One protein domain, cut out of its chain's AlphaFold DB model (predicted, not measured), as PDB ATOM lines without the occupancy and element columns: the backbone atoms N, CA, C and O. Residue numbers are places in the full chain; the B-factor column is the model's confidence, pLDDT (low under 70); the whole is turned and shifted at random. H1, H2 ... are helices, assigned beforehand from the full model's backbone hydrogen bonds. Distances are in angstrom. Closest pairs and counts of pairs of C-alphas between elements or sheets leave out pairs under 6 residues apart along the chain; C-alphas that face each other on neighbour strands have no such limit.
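Overview. This is residues 4 to 67 of the 67 residues of an uncharacterized protein of Microcoleus sp. SIO2G3 (UniProt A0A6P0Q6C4). The longest helix, H2, lies in the middle of three helices, with H1 crossing over one side of it and H3 crossing it on another, their three centres making a triangle. The 64 printed residues hold three named helices, in chain order H1, H2, H3, and no named strand: an all-helix domain. It is compact, with a radius of gyration of the C-alphas of 11.8 A and spans of 36 by 25 by 20 A.

Along the chain. H2, residues 21 to 39, is 25.7 A long. H1, residues 4 to 16, begins at C-alpha 4 (234.175, 276.572, 190.319) and is 18.1 A long. H3, residues 49 to 65, is 24.9 A long and ends at C-alpha 65 (209.542, 277.472, 199.378).

Arrangement. H2 and H1 touch, closest at the C-alphas of Ala 28 and Gln 11, 5.0 A apart, opposite ways at a steep tilt of 45 degrees. H2, with residues 23 to 31 alone, touches residues 51 to 58 of H3, opposite ways at a steep tilt of 66 degrees; the closest C-alphas, of Ala 27 and Val 55, are 5.3 A apart. H1 and H3 are close but not clearly touching: their closest C-alphas, of Leu 14 and Ala 58, are 7.4 A apart. In H1, H2 and H3 every O i to N i+4 pair is within hydrogen-bond range.

Size, cuts and confidence. The C-alphas of Ser 40 and Gln 67, the two farthest apart, are 36.3 A apart. The printed part has no cut; the link H1 to H2 is tight, H2 to H3 short. Residues 65 to 67 have pLDDT under 70.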
ATOM      1  N   ASN A   4     234.268 276.156 188.918       86.69
ATOM      2  CA  ASN A   4     234.175 276.572 190.319       86.69
ATOM      3  C   ASN A   4     233.257 277.791 190.520       86.69
ATOM      4  O   ASN A   4     232.566 277.873 191.529       86.69
ATOM      5  N   GLU A   5     233.222 278.728 189.566       88.19
ATOM      6  CA  GLU A   5     232.344 279.906 189.633       88.19
ATOM      7  C   GLU A   5     230.882 279.513 189.388       88.19
ATOM      8  O   GLU A   5     229.980 280.004 190.064       88.19
ATOM      9  N   ILE A   6     230.650 278.587 188.450       87.44
ATOM     10  CA  ILE A   6     229.321 278.037 188.153       87.44
ATOM     11  C   ILE A   6     228.801 277.266 189.367       87.44
ATOM     12  O   ILE A   6     227.672 277.493 189.797       87.44
ATOM     13  N   GLN A   7     229.633 276.404 189.954       91.44
ATOM     14  CA  GLN A   7     229.282 275.644 191.149       91.44
ATOM     15  C   GLN A   7     228.962 276.570 192.325       91.44
ATOM     16  O   GLN A   7     227.929 276.389 192.961       91.44
ATOM     17  N   ALA A   8     229.800 277.576 192.593       91.88
ATOM     18  CA  ALA A   8     229.554 278.525 193.677       91.88
ATOM     19  C   ALA A   8     228.246 279.304 193.468       91.88
ATOM     20  O   ALA A   8     227.455 279.441 194.398       91.88
ATOM     21  N   SER A   9     227.980 279.753 192.237       91.94
ATOM     22  CA  SER A   9     226.742 280.462 191.905       91.94
ATOM     23  C   SER A   9     225.504 279.576 192.070       91.94
ATOM     24  O   SER A   9     224.516 280.008 192.660       91.94
ATOM     25  N   MET A  10     225.556 278.325 191.607       91.38
ATOM     26  CA  MET A  10     224.451 277.375 191.768       91.38
ATOM     27  C   MET A  10     224.233 276.987 193.231       91.38
ATOM     28  O   MET A  10     223.090 276.911 193.675       91.38
ATOM     29  N   GLN A  11     225.310 276.787 193.997       94.19
ATOM     30  CA  GLN A  11     225.218 276.517 195.429       94.19
ATOM     31  C   GLN A  11     224.528 277.677 196.147       94.19
ATOM     32  O   GLN A  11     223.588 277.439 196.898       94.19
ATOM     33  N   GLN A  12     224.938 278.919 195.871       93.94
ATOM     34  CA  GLN A  12     224.330 280.100 196.477       93.94
ATOM     35  C   GLN A  12     222.829 280.188 196.166       93.94
ATOM     36  O   GLN A  12     222.035 280.395 197.076       93.94
ATOM     37  N   GLN A  13     222.416 279.959 194.915       91.06
ATOM     38  CA  GLN A  13     220.995 279.975 194.540       91.06
ATOM     39  C   GLN A  13     220.179 278.901 195.275       91.06
ATOM     40  O   GLN A  13     219.051 279.150 195.702       91.06
ATOM     41  N   LEU A  14     220.746 277.704 195.444       92.06
ATOM     42  CA  LEU A  14     220.107 276.611 196.179       92.06
ATOM     43  C   LEU A  14     220.006 276.929 197.679       92.06
ATOM     44  O   LEU A  14     218.971 276.678 198.294       92.06
ATOM     45  N   GLU A  15     221.041 277.524 198.266       93.88
ATOM     46  CA  GLU A  15     221.026 277.965 199.665       93.88
ATOM     47  C   GLU A  15     220.029 279.108 199.902       93.88
ATOM     48  O   GLU A  15     219.277 279.075 200.876       93.88
ATOM     49  N   GLU A  16     219.945 280.081 198.991       91.06
ATOM     50  CA  GLU A  16     218.943 281.157 199.021       91.06
ATOM     51  C   GLU A  16     217.515 280.593 198.929       91.06
ATOM     52  O   GLU A  16     216.607 281.015 199.657       91.06
ATOM     53  N   ALA A  17     217.329 279.544 198.125       86.81
ATOM     54  CA  ALA A  17     216.096 278.769 198.084       86.81
ATOM     55  C   ALA A  17     215.838 277.931 199.352       86.81
ATOM     56  O   ALA A  17     214.753 277.379 199.513       86.81
ATOM     57  N   GLY A  18     216.780 277.872 200.293       88.75
ATOM     58  CA  GLY A  18     216.663 277.161 201.567       88.75
ATOM     59  C   GLY A  18     217.003 275.677 201.517       88.75
ATOM     60  O   GLY A  18     216.653 274.955 202.448       88.75
ATOM     61  N   VAL A  19     217.691 275.220 200.470       91.31
ATOM     62  CA  VAL A  19     218.316 273.895 200.458       91.31
ATOM     63  C   VAL A  19     219.436 273.876 201.511       91.31
ATOM     64  O   VAL A  19     220.233 274.815 201.563       91.31
ATOM     65  N   PRO A  20     219.558 272.825 202.343       92.31
ATOM     66  CA  PRO A  20     220.664 272.707 203.292       92.31
ATOM     67  C   PRO A  20     222.035 272.774 202.600       92.31
ATOM     68  O   PRO A  20     222.235 272.100 201.594       92.31
ATOM     69  N   THR A  21     223.006 273.500 203.167       91.38
ATOM     70  CA  THR A  21     224.347 273.738 202.580       91.38
ATOM     71  C   THR A  21     225.023 272.484 202.019       91.38
ATOM     72  O   THR A  21     225.536 272.500 200.901       91.38
ATOM     73  N   ASN A  22     225.003 271.366 202.754       91.38
ATOM     74  CA  ASN A  22     225.620 270.118 202.288       91.38
ATOM     75  C   ASN A  22     224.966 269.606 200.999       91.38
ATOM     76  O   ASN A  22     225.667 269.247 200.056       91.38
ATOM     77  N   GLN A  23     223.636 269.646 200.955       90.88
ATOM     78  CA  GLN A  23     222.833 269.206 199.824       90.88
ATOM     79  C   GLN A  23     222.912 270.190 198.649       90.88
ATOM     80  O   GLN A  23     223.006 269.772 197.497       90.88
ATOM     81  N   ALA A  24     222.934 271.494 198.933       93.62
ATOM     82  CA  ALA A  24     223.128 272.544 197.942       93.62
ATOM     83  C   ALA A  24     224.479 272.392 197.237       93.62
ATOM     84  O   ALA A  24     224.546 272.449 196.014       93.62
ATOM     85  N   ARG A  25     225.548 272.116 197.992       94.56
ATOM     86  CA  ARG A  25     226.891 271.867 197.454       94.56
ATOM     87  C   ARG A  25     226.936 270.636 196.545       94.56
ATOM     88  O   ARG A  25     227.562 270.689 195.488       94.56
ATOM     89  N   GLU A  26     226.297 269.537 196.947       94.12
ATOM     90  CA  GLU A  26     226.249 268.305 196.149       94.12
ATOM     91  C   GLU A  26     225.440 268.494 194.862       94.12
ATOM     92  O   GLU A  26     225.925 268.163 193.779       94.12
ATOM     93  N   ALA A  27     224.258 269.105 194.950       93.25
ATOM     94  CA  ALA A  27     223.434 269.407 193.783       93.25
ATOM     95  C   ALA A  27     224.120 270.405 192.841       93.25
ATOM     96  O   ALA A  27     224.144 270.185 191.631       93.25
ATOM     97  N   ALA A  28     224.754 271.449 193.375       93.62
ATOM     98  CA  ALA A  28     225.518 272.408 192.586       93.62
ATOM     99  C   ALA A  28     226.695 271.761 191.853       93.62
ATOM    100  O   ALA A  28     226.978 272.135 190.721       93.62
ATOM    101  N   ASN A  29     227.368 270.777 192.456       93.50
ATOM    102  CA  ASN A  29     228.442 270.041 191.791       93.50
ATOM    103  C   ASN A  29     227.920 269.264 190.571       93.50
ATOM    104  O   ASN A  29     228.508 269.344 189.495       93.50
ATOM    105  N   VAL A  30     226.792 268.559 190.718       92.62
ATOM    106  CA  VAL A  30     226.158 267.818 189.610       92.62
ATOM    107  C   VAL A  30     225.732 268.778 188.495       92.62
ATOM    108  O   VAL A  30     226.107 268.593 187.339       92.62
ATOM    109  N   LEU A  31     225.015 269.847 188.844       90.75
ATOM    110  CA  LEU A  31     224.504 270.821 187.877       90.75
ATOM    111  C   LEU A  31     225.627 271.609 187.180       90.75
ATOM    112  O   LEU A  31     225.540 271.898 185.987       90.75
ATOM    113  N   ALA A  32     226.712 271.931 187.890       91.00
ATOM    114  CA  ALA A  32     227.855 272.628 187.309       91.00
ATOM    115  C   ALA A  32     228.609 271.751 186.301       91.00
ATOM    116  O   ALA A  32     229.025 272.255 185.257       91.00
ATOM    117  N   GLN A  33     228.752 270.450 186.576       88.25
ATOM    118  CA  GLN A  33     229.350 269.496 185.637       88.25
ATOM    119  C   GLN A  33     228.509 269.367 184.359       88.25
ATOM    120  O   GLN A  33     229.055 269.418 183.258       88.25
ATOM    121  N   GLU A  34     227.183 269.289 184.484       86.75
ATOM    122  CA  GLU A  34     226.272 269.256 183.331       86.75
ATOM    123  C   GLU A  34     226.345 270.530 182.491       86.75
ATOM    124  O   GLU A  34     226.410 270.461 181.258       86.75
ATOM    125  N   ASN A  35     226.384 271.686 183.156       85.31
ATOM    126  CA  ASN A  35     226.518 272.974 182.492       85.31
ATOM    127  C   ASN A  35     227.866 273.083 181.765       85.31
ATOM    128  O   ASN A  35     227.914 273.531 180.625       85.31
ATOM    129  N   ALA A  36     228.961 272.623 182.376       85.12
ATOM    130  CA  ALA A  36     230.278 272.628 181.742       85.12
ATOM    131  C   ALA A  36     230.332 271.757 180.476       85.12
ATOM    132  O   ALA A  36     230.943 272.164 179.489       85.12
ATOM    133  N   LEU A  37     229.662 270.601 180.481       84.44
ATOM    134  CA  LEU A  37     229.557 269.721 179.312       84.44
ATOM    135  C   LEU A  37     228.689 270.339 178.211       84.44
ATOM    136  O   LEU A  37     229.071 270.350 177.044       84.44
ATOM    137  N   THR A  38     227.568 270.956 178.586       82.94
ATOM    138  CA  THR A  38     226.717 271.685 177.634       82.94
ATOM    139  C   THR A  38     227.482 272.847 176.986       82.94
ATOM    140  O   THR A  38     227.419 273.044 175.773       82.94
ATOM    141  N   LEU A  39     228.262 273.596 177.775       82.12
ATOM    142  CA  LEU A  39     229.090 274.710 177.302       82.12
ATOM    143  C   LEU A  39     230.250 274.264 176.397       82.12
ATOM    144  O   LEU A  39     230.676 275.042 175.545       82.12
ATOM    145  N   SER A  40     230.747 273.031 176.542       83.25
ATOM    146  CA  SER A  40     231.752 272.451 175.641       83.25
ATOM    147  C   SER A  40     231.148 271.857 174.359       83.25
ATOM    148  O   SER A  40     231.879 271.301 173.539       83.25
ATOM    149  N   GLY A  41     229.827 271.982 174.163       82.56
ATOM    150  CA  GLY A  41     229.102 271.401 173.030       82.56
ATOM    151  C   GLY A  41     228.970 269.879 173.115       82.56
ATOM    152  O   GLY A  41     228.622 269.236 172.125       82.56
ATOM    153  N   GLN A  42     229.268 269.296 174.278       80.12
ATOM    154  CA  GLN A  42     229.116 267.873 174.533       80.12
ATOM    155  C   GLN A  42     227.721 267.598 175.100       80.12
ATOM    156  O   GLN A  42     227.200 268.390 175.887       80.12
ATOM    157  N   PRO A  43     227.091 266.473 174.728       80.06
ATOM    158  CA  PRO A  43     225.870 266.056 175.395       80.06
ATOM    159  C   PRO A  43     226.170 265.828 176.879       80.06
ATOM    160  O   PRO A  43     227.146 265.154 177.223       80.06
ATOM    161  N   SER A  44     225.340 266.384 177.763       74.94
ATOM    162  CA  SER A  44     225.386 266.011 179.175       74.94
ATOM    163  C   SER A  44     225.063 264.514 179.287       74.94
ATOM    164  O   SER A  44     224.071 264.074 178.701       74.94
ATOM    165  N   PRO A  45     225.890 263.713 179.980       77.25
ATOM    166  CA  PRO A  45     225.590 262.315 180.226       77.25
ATOM    167  C   PRO A  45     224.313 262.208 181.055       77.25
ATOM    168  O   PRO A  45     224.000 263.100 181.848       77.25
ATOM    169  N   ASP A  46     223.602 261.093 180.899       85.25
ATOM    170  CA  ASP A  46     222.499 260.770 181.793       85.25
ATOM    171  C   ASP A  46     222.997 260.761 183.244       85.25
ATOM    172  O   ASP A  46     224.056 260.202 183.555       85.25
ATOM    173  N   ARG A  47     222.220 261.372 184.143       86.50
ATOM    174  CA  ARG A  47     222.510 261.344 185.578       86.50
ATOM    175  C   ARG A  47     222.507 259.905 186.072       86.50
ATOM    176  O   ARG A  47     221.581 259.141 185.790       86.50
ATOM    177  N   THR A  48     223.486 259.552 186.899       91.75
ATOM    178  CA  THR A  48     223.401 258.311 187.676       91.75
ATOM    179  C   THR A  48     222.200 258.371 188.634       91.75
ATOM    180  O   THR A  48     221.750 259.467 188.986       91.75
ATOM    181  N   PRO A  49     221.676 257.228 189.119       93.44
ATOM    182  CA  PRO A  49     220.580 257.230 190.091       93.44
ATOM    183  C   PRO A  49     220.858 258.090 191.335       93.44
ATOM    184  O   PRO A  49     219.957 258.745 191.854       93.44
ATOM    185  N   GLU A  50     222.113 258.133 191.783       91.19
ATOM    186  CA  GLU A  50     222.560 258.965 192.902       91.19
ATOM    187  C   GLU A  50     222.514 260.462 192.563       91.19
ATOM    188  O   GLU A  50     221.927 261.249 193.303       91.19
ATOM    189  N   GLN A  51     223.051 260.860 191.406       90.75
ATOM    190  CA  GLN A  51     222.995 262.247 190.934       90.75
ATOM    191  C   GLN A  51     221.551 262.718 190.739       90.75
ATOM    192  O   GLN A  51     221.196 263.836 191.115       90.75
ATOM    193  N   GLN A  52     220.699 261.848 190.195       93.56
ATOM    194  CA  GLN A  52     219.278 262.117 190.049       93.56
ATOM    195  C   GLN A  52     218.610 262.320 191.415       93.56
ATOM    196  O   GLN A  52     217.839 263.265 191.571       93.56
ATOM    197  N   HIS A  53     218.930 261.491 192.414       93.81
ATOM    198  CA  HIS A  53     218.402 261.641 193.770       93.81
ATOM    199  C   HIS A  53     218.811 262.976 194.411       93.81
ATOM    200  O   HIS A  53     217.955 263.678 194.953       93.81
ATOM    201  N   ILE A  54     220.086 263.359 194.294       92.12
ATOM    202  CA  ILE A  54     220.616 264.627 194.818       92.12
ATOM    203  C   ILE A  54     219.851 265.820 194.225       92.12
ATOM    204  O   ILE A  54     219.343 266.666 194.968       92.12
ATOM    205  N   VAL A  55     219.719 265.869 192.894       90.50
ATOM    206  CA  VAL A  55     219.034 266.968 192.195       90.50
ATOM    207  C   VAL A  55     217.537 266.981 192.508       90.50
ATOM    208  O   VAL A  55     216.983 268.040 192.801       90.50
ATOM    209  N   SER A  56     216.872 265.821 192.498       91.88
ATOM    210  CA  SER A  56     215.450 265.725 192.846       91.88
ATOM    211  C   SER A  56     215.181 266.188 194.275       91.88
ATOM    212  O   SER A  56     214.248 266.953 194.495       91.88
ATOM    213  N   SER A  57     216.013 265.794 195.238       90.81
ATOM    214  CA  SER A  57     215.834 266.215 196.625       90.81
ATOM    215  C   SER A  57     216.058 267.727 196.796       90.81
ATOM    216  O   SER A  57     215.290 268.378 197.499       90.81
ATOM    217  N   ALA A  58     217.038 268.321 196.100       88.81
ATOM    218  CA  ALA A  58     217.245 269.774 196.119       88.81
ATOM    219  C   ALA A  58     216.062 270.540 195.492       88.81
ATOM    220  O   ALA A  58     215.680 271.612 195.960       88.81
ATOM    221  N   TYR A  59     215.437 269.971 194.459       86.56
ATOM    222  CA  TYR A  59     214.268 270.556 193.806       86.56
ATOM    223  C   TYR A  59     213.005 270.531 194.682       86.56
ATOM    224  O   TYR A  59     212.205 271.464 194.636       86.56
ATOM    225  N   GLU A  60     212.829 269.506 195.516       89.31
ATOM    226  CA  GLU A  60     211.699 269.441 196.453       89.31
ATOM    227  C   GLU A  60     211.771 270.552 197.514       89.31
ATOM    228  O   GLU A  60     210.751 271.164 197.829       89.31
ATOM    229  N   TRP A  61     212.970 270.915 197.980       83.56
ATOM    230  CA  TRP A  61     213.169 272.102 198.824       83.56
ATOM    231  C   TRP A  61     212.787 273.400 198.106       83.56
ATOM    232  O   TRP A  61     212.092 274.244 198.673       83.56
ATOM    233  N   PHE A  62     213.190 273.542 196.839       80.12
ATOM    234  CA  PHE A  62     212.839 274.702 196.017       80.12
ATOM    235  C   PHE A  62     211.319 274.837 195.830       80.12
ATOM    236  O   PHE A  62     210.767 275.930 195.946       80.12
ATOM    237  N   LYS A  63     210.619 273.720 195.589       82.31
ATOM    238  CA  LYS A  63     209.150 273.675 195.524       82.31
ATOM    239  C   LYS A  63     208.491 274.024 196.853       82.31
ATOM    240  O   LYS A  63     207.511 274.762 196.850       82.31
ATOM    241  N   ALA A  64     209.013 273.510 197.963       79.38
ATOM    242  CA  ALA A  64     208.460 273.756 199.292       79.38
ATOM    243  C   ALA A  64     208.497 275.242 199.685       79.38
ATOM    244  O   ALA A  64     207.653 275.681 200.457       79.38
ATOM    245  N   LYS A  65     209.438 276.024 199.142       68.94
ATOM    246  CA  LYS A  65     209.542 277.472 199.378       68.94
ATOM    247  C   LYS A  65     208.689 278.356 198.469       68.94
ATOM    248  O   LYS A  65     208.551 279.538 198.763       68.94
ATOM    249  N   GLN A  66     208.164 277.825 197.367       65.00
ATOM    250  CA  GLN A  66     207.270 278.573 196.474       65.00
ATOM    251  C   GLN A  66     205.794 278.523 196.902       65.00
ATOM    252  O   GLN A  66     204.962 279.154 196.250       65.00
ATOM    253  N   GLN A  67     205.472 277.774 197.958       55.91
ATOM    254  CA  GLN A  67     204.145 277.723 198.581       55.91
ATOM    255  C   GLN A  67     204.101 278.618 199.818       55.91
ATOM    256  O   GLN A  67     203.025 279.209 200.051       55.91
TER     257      GLN A  67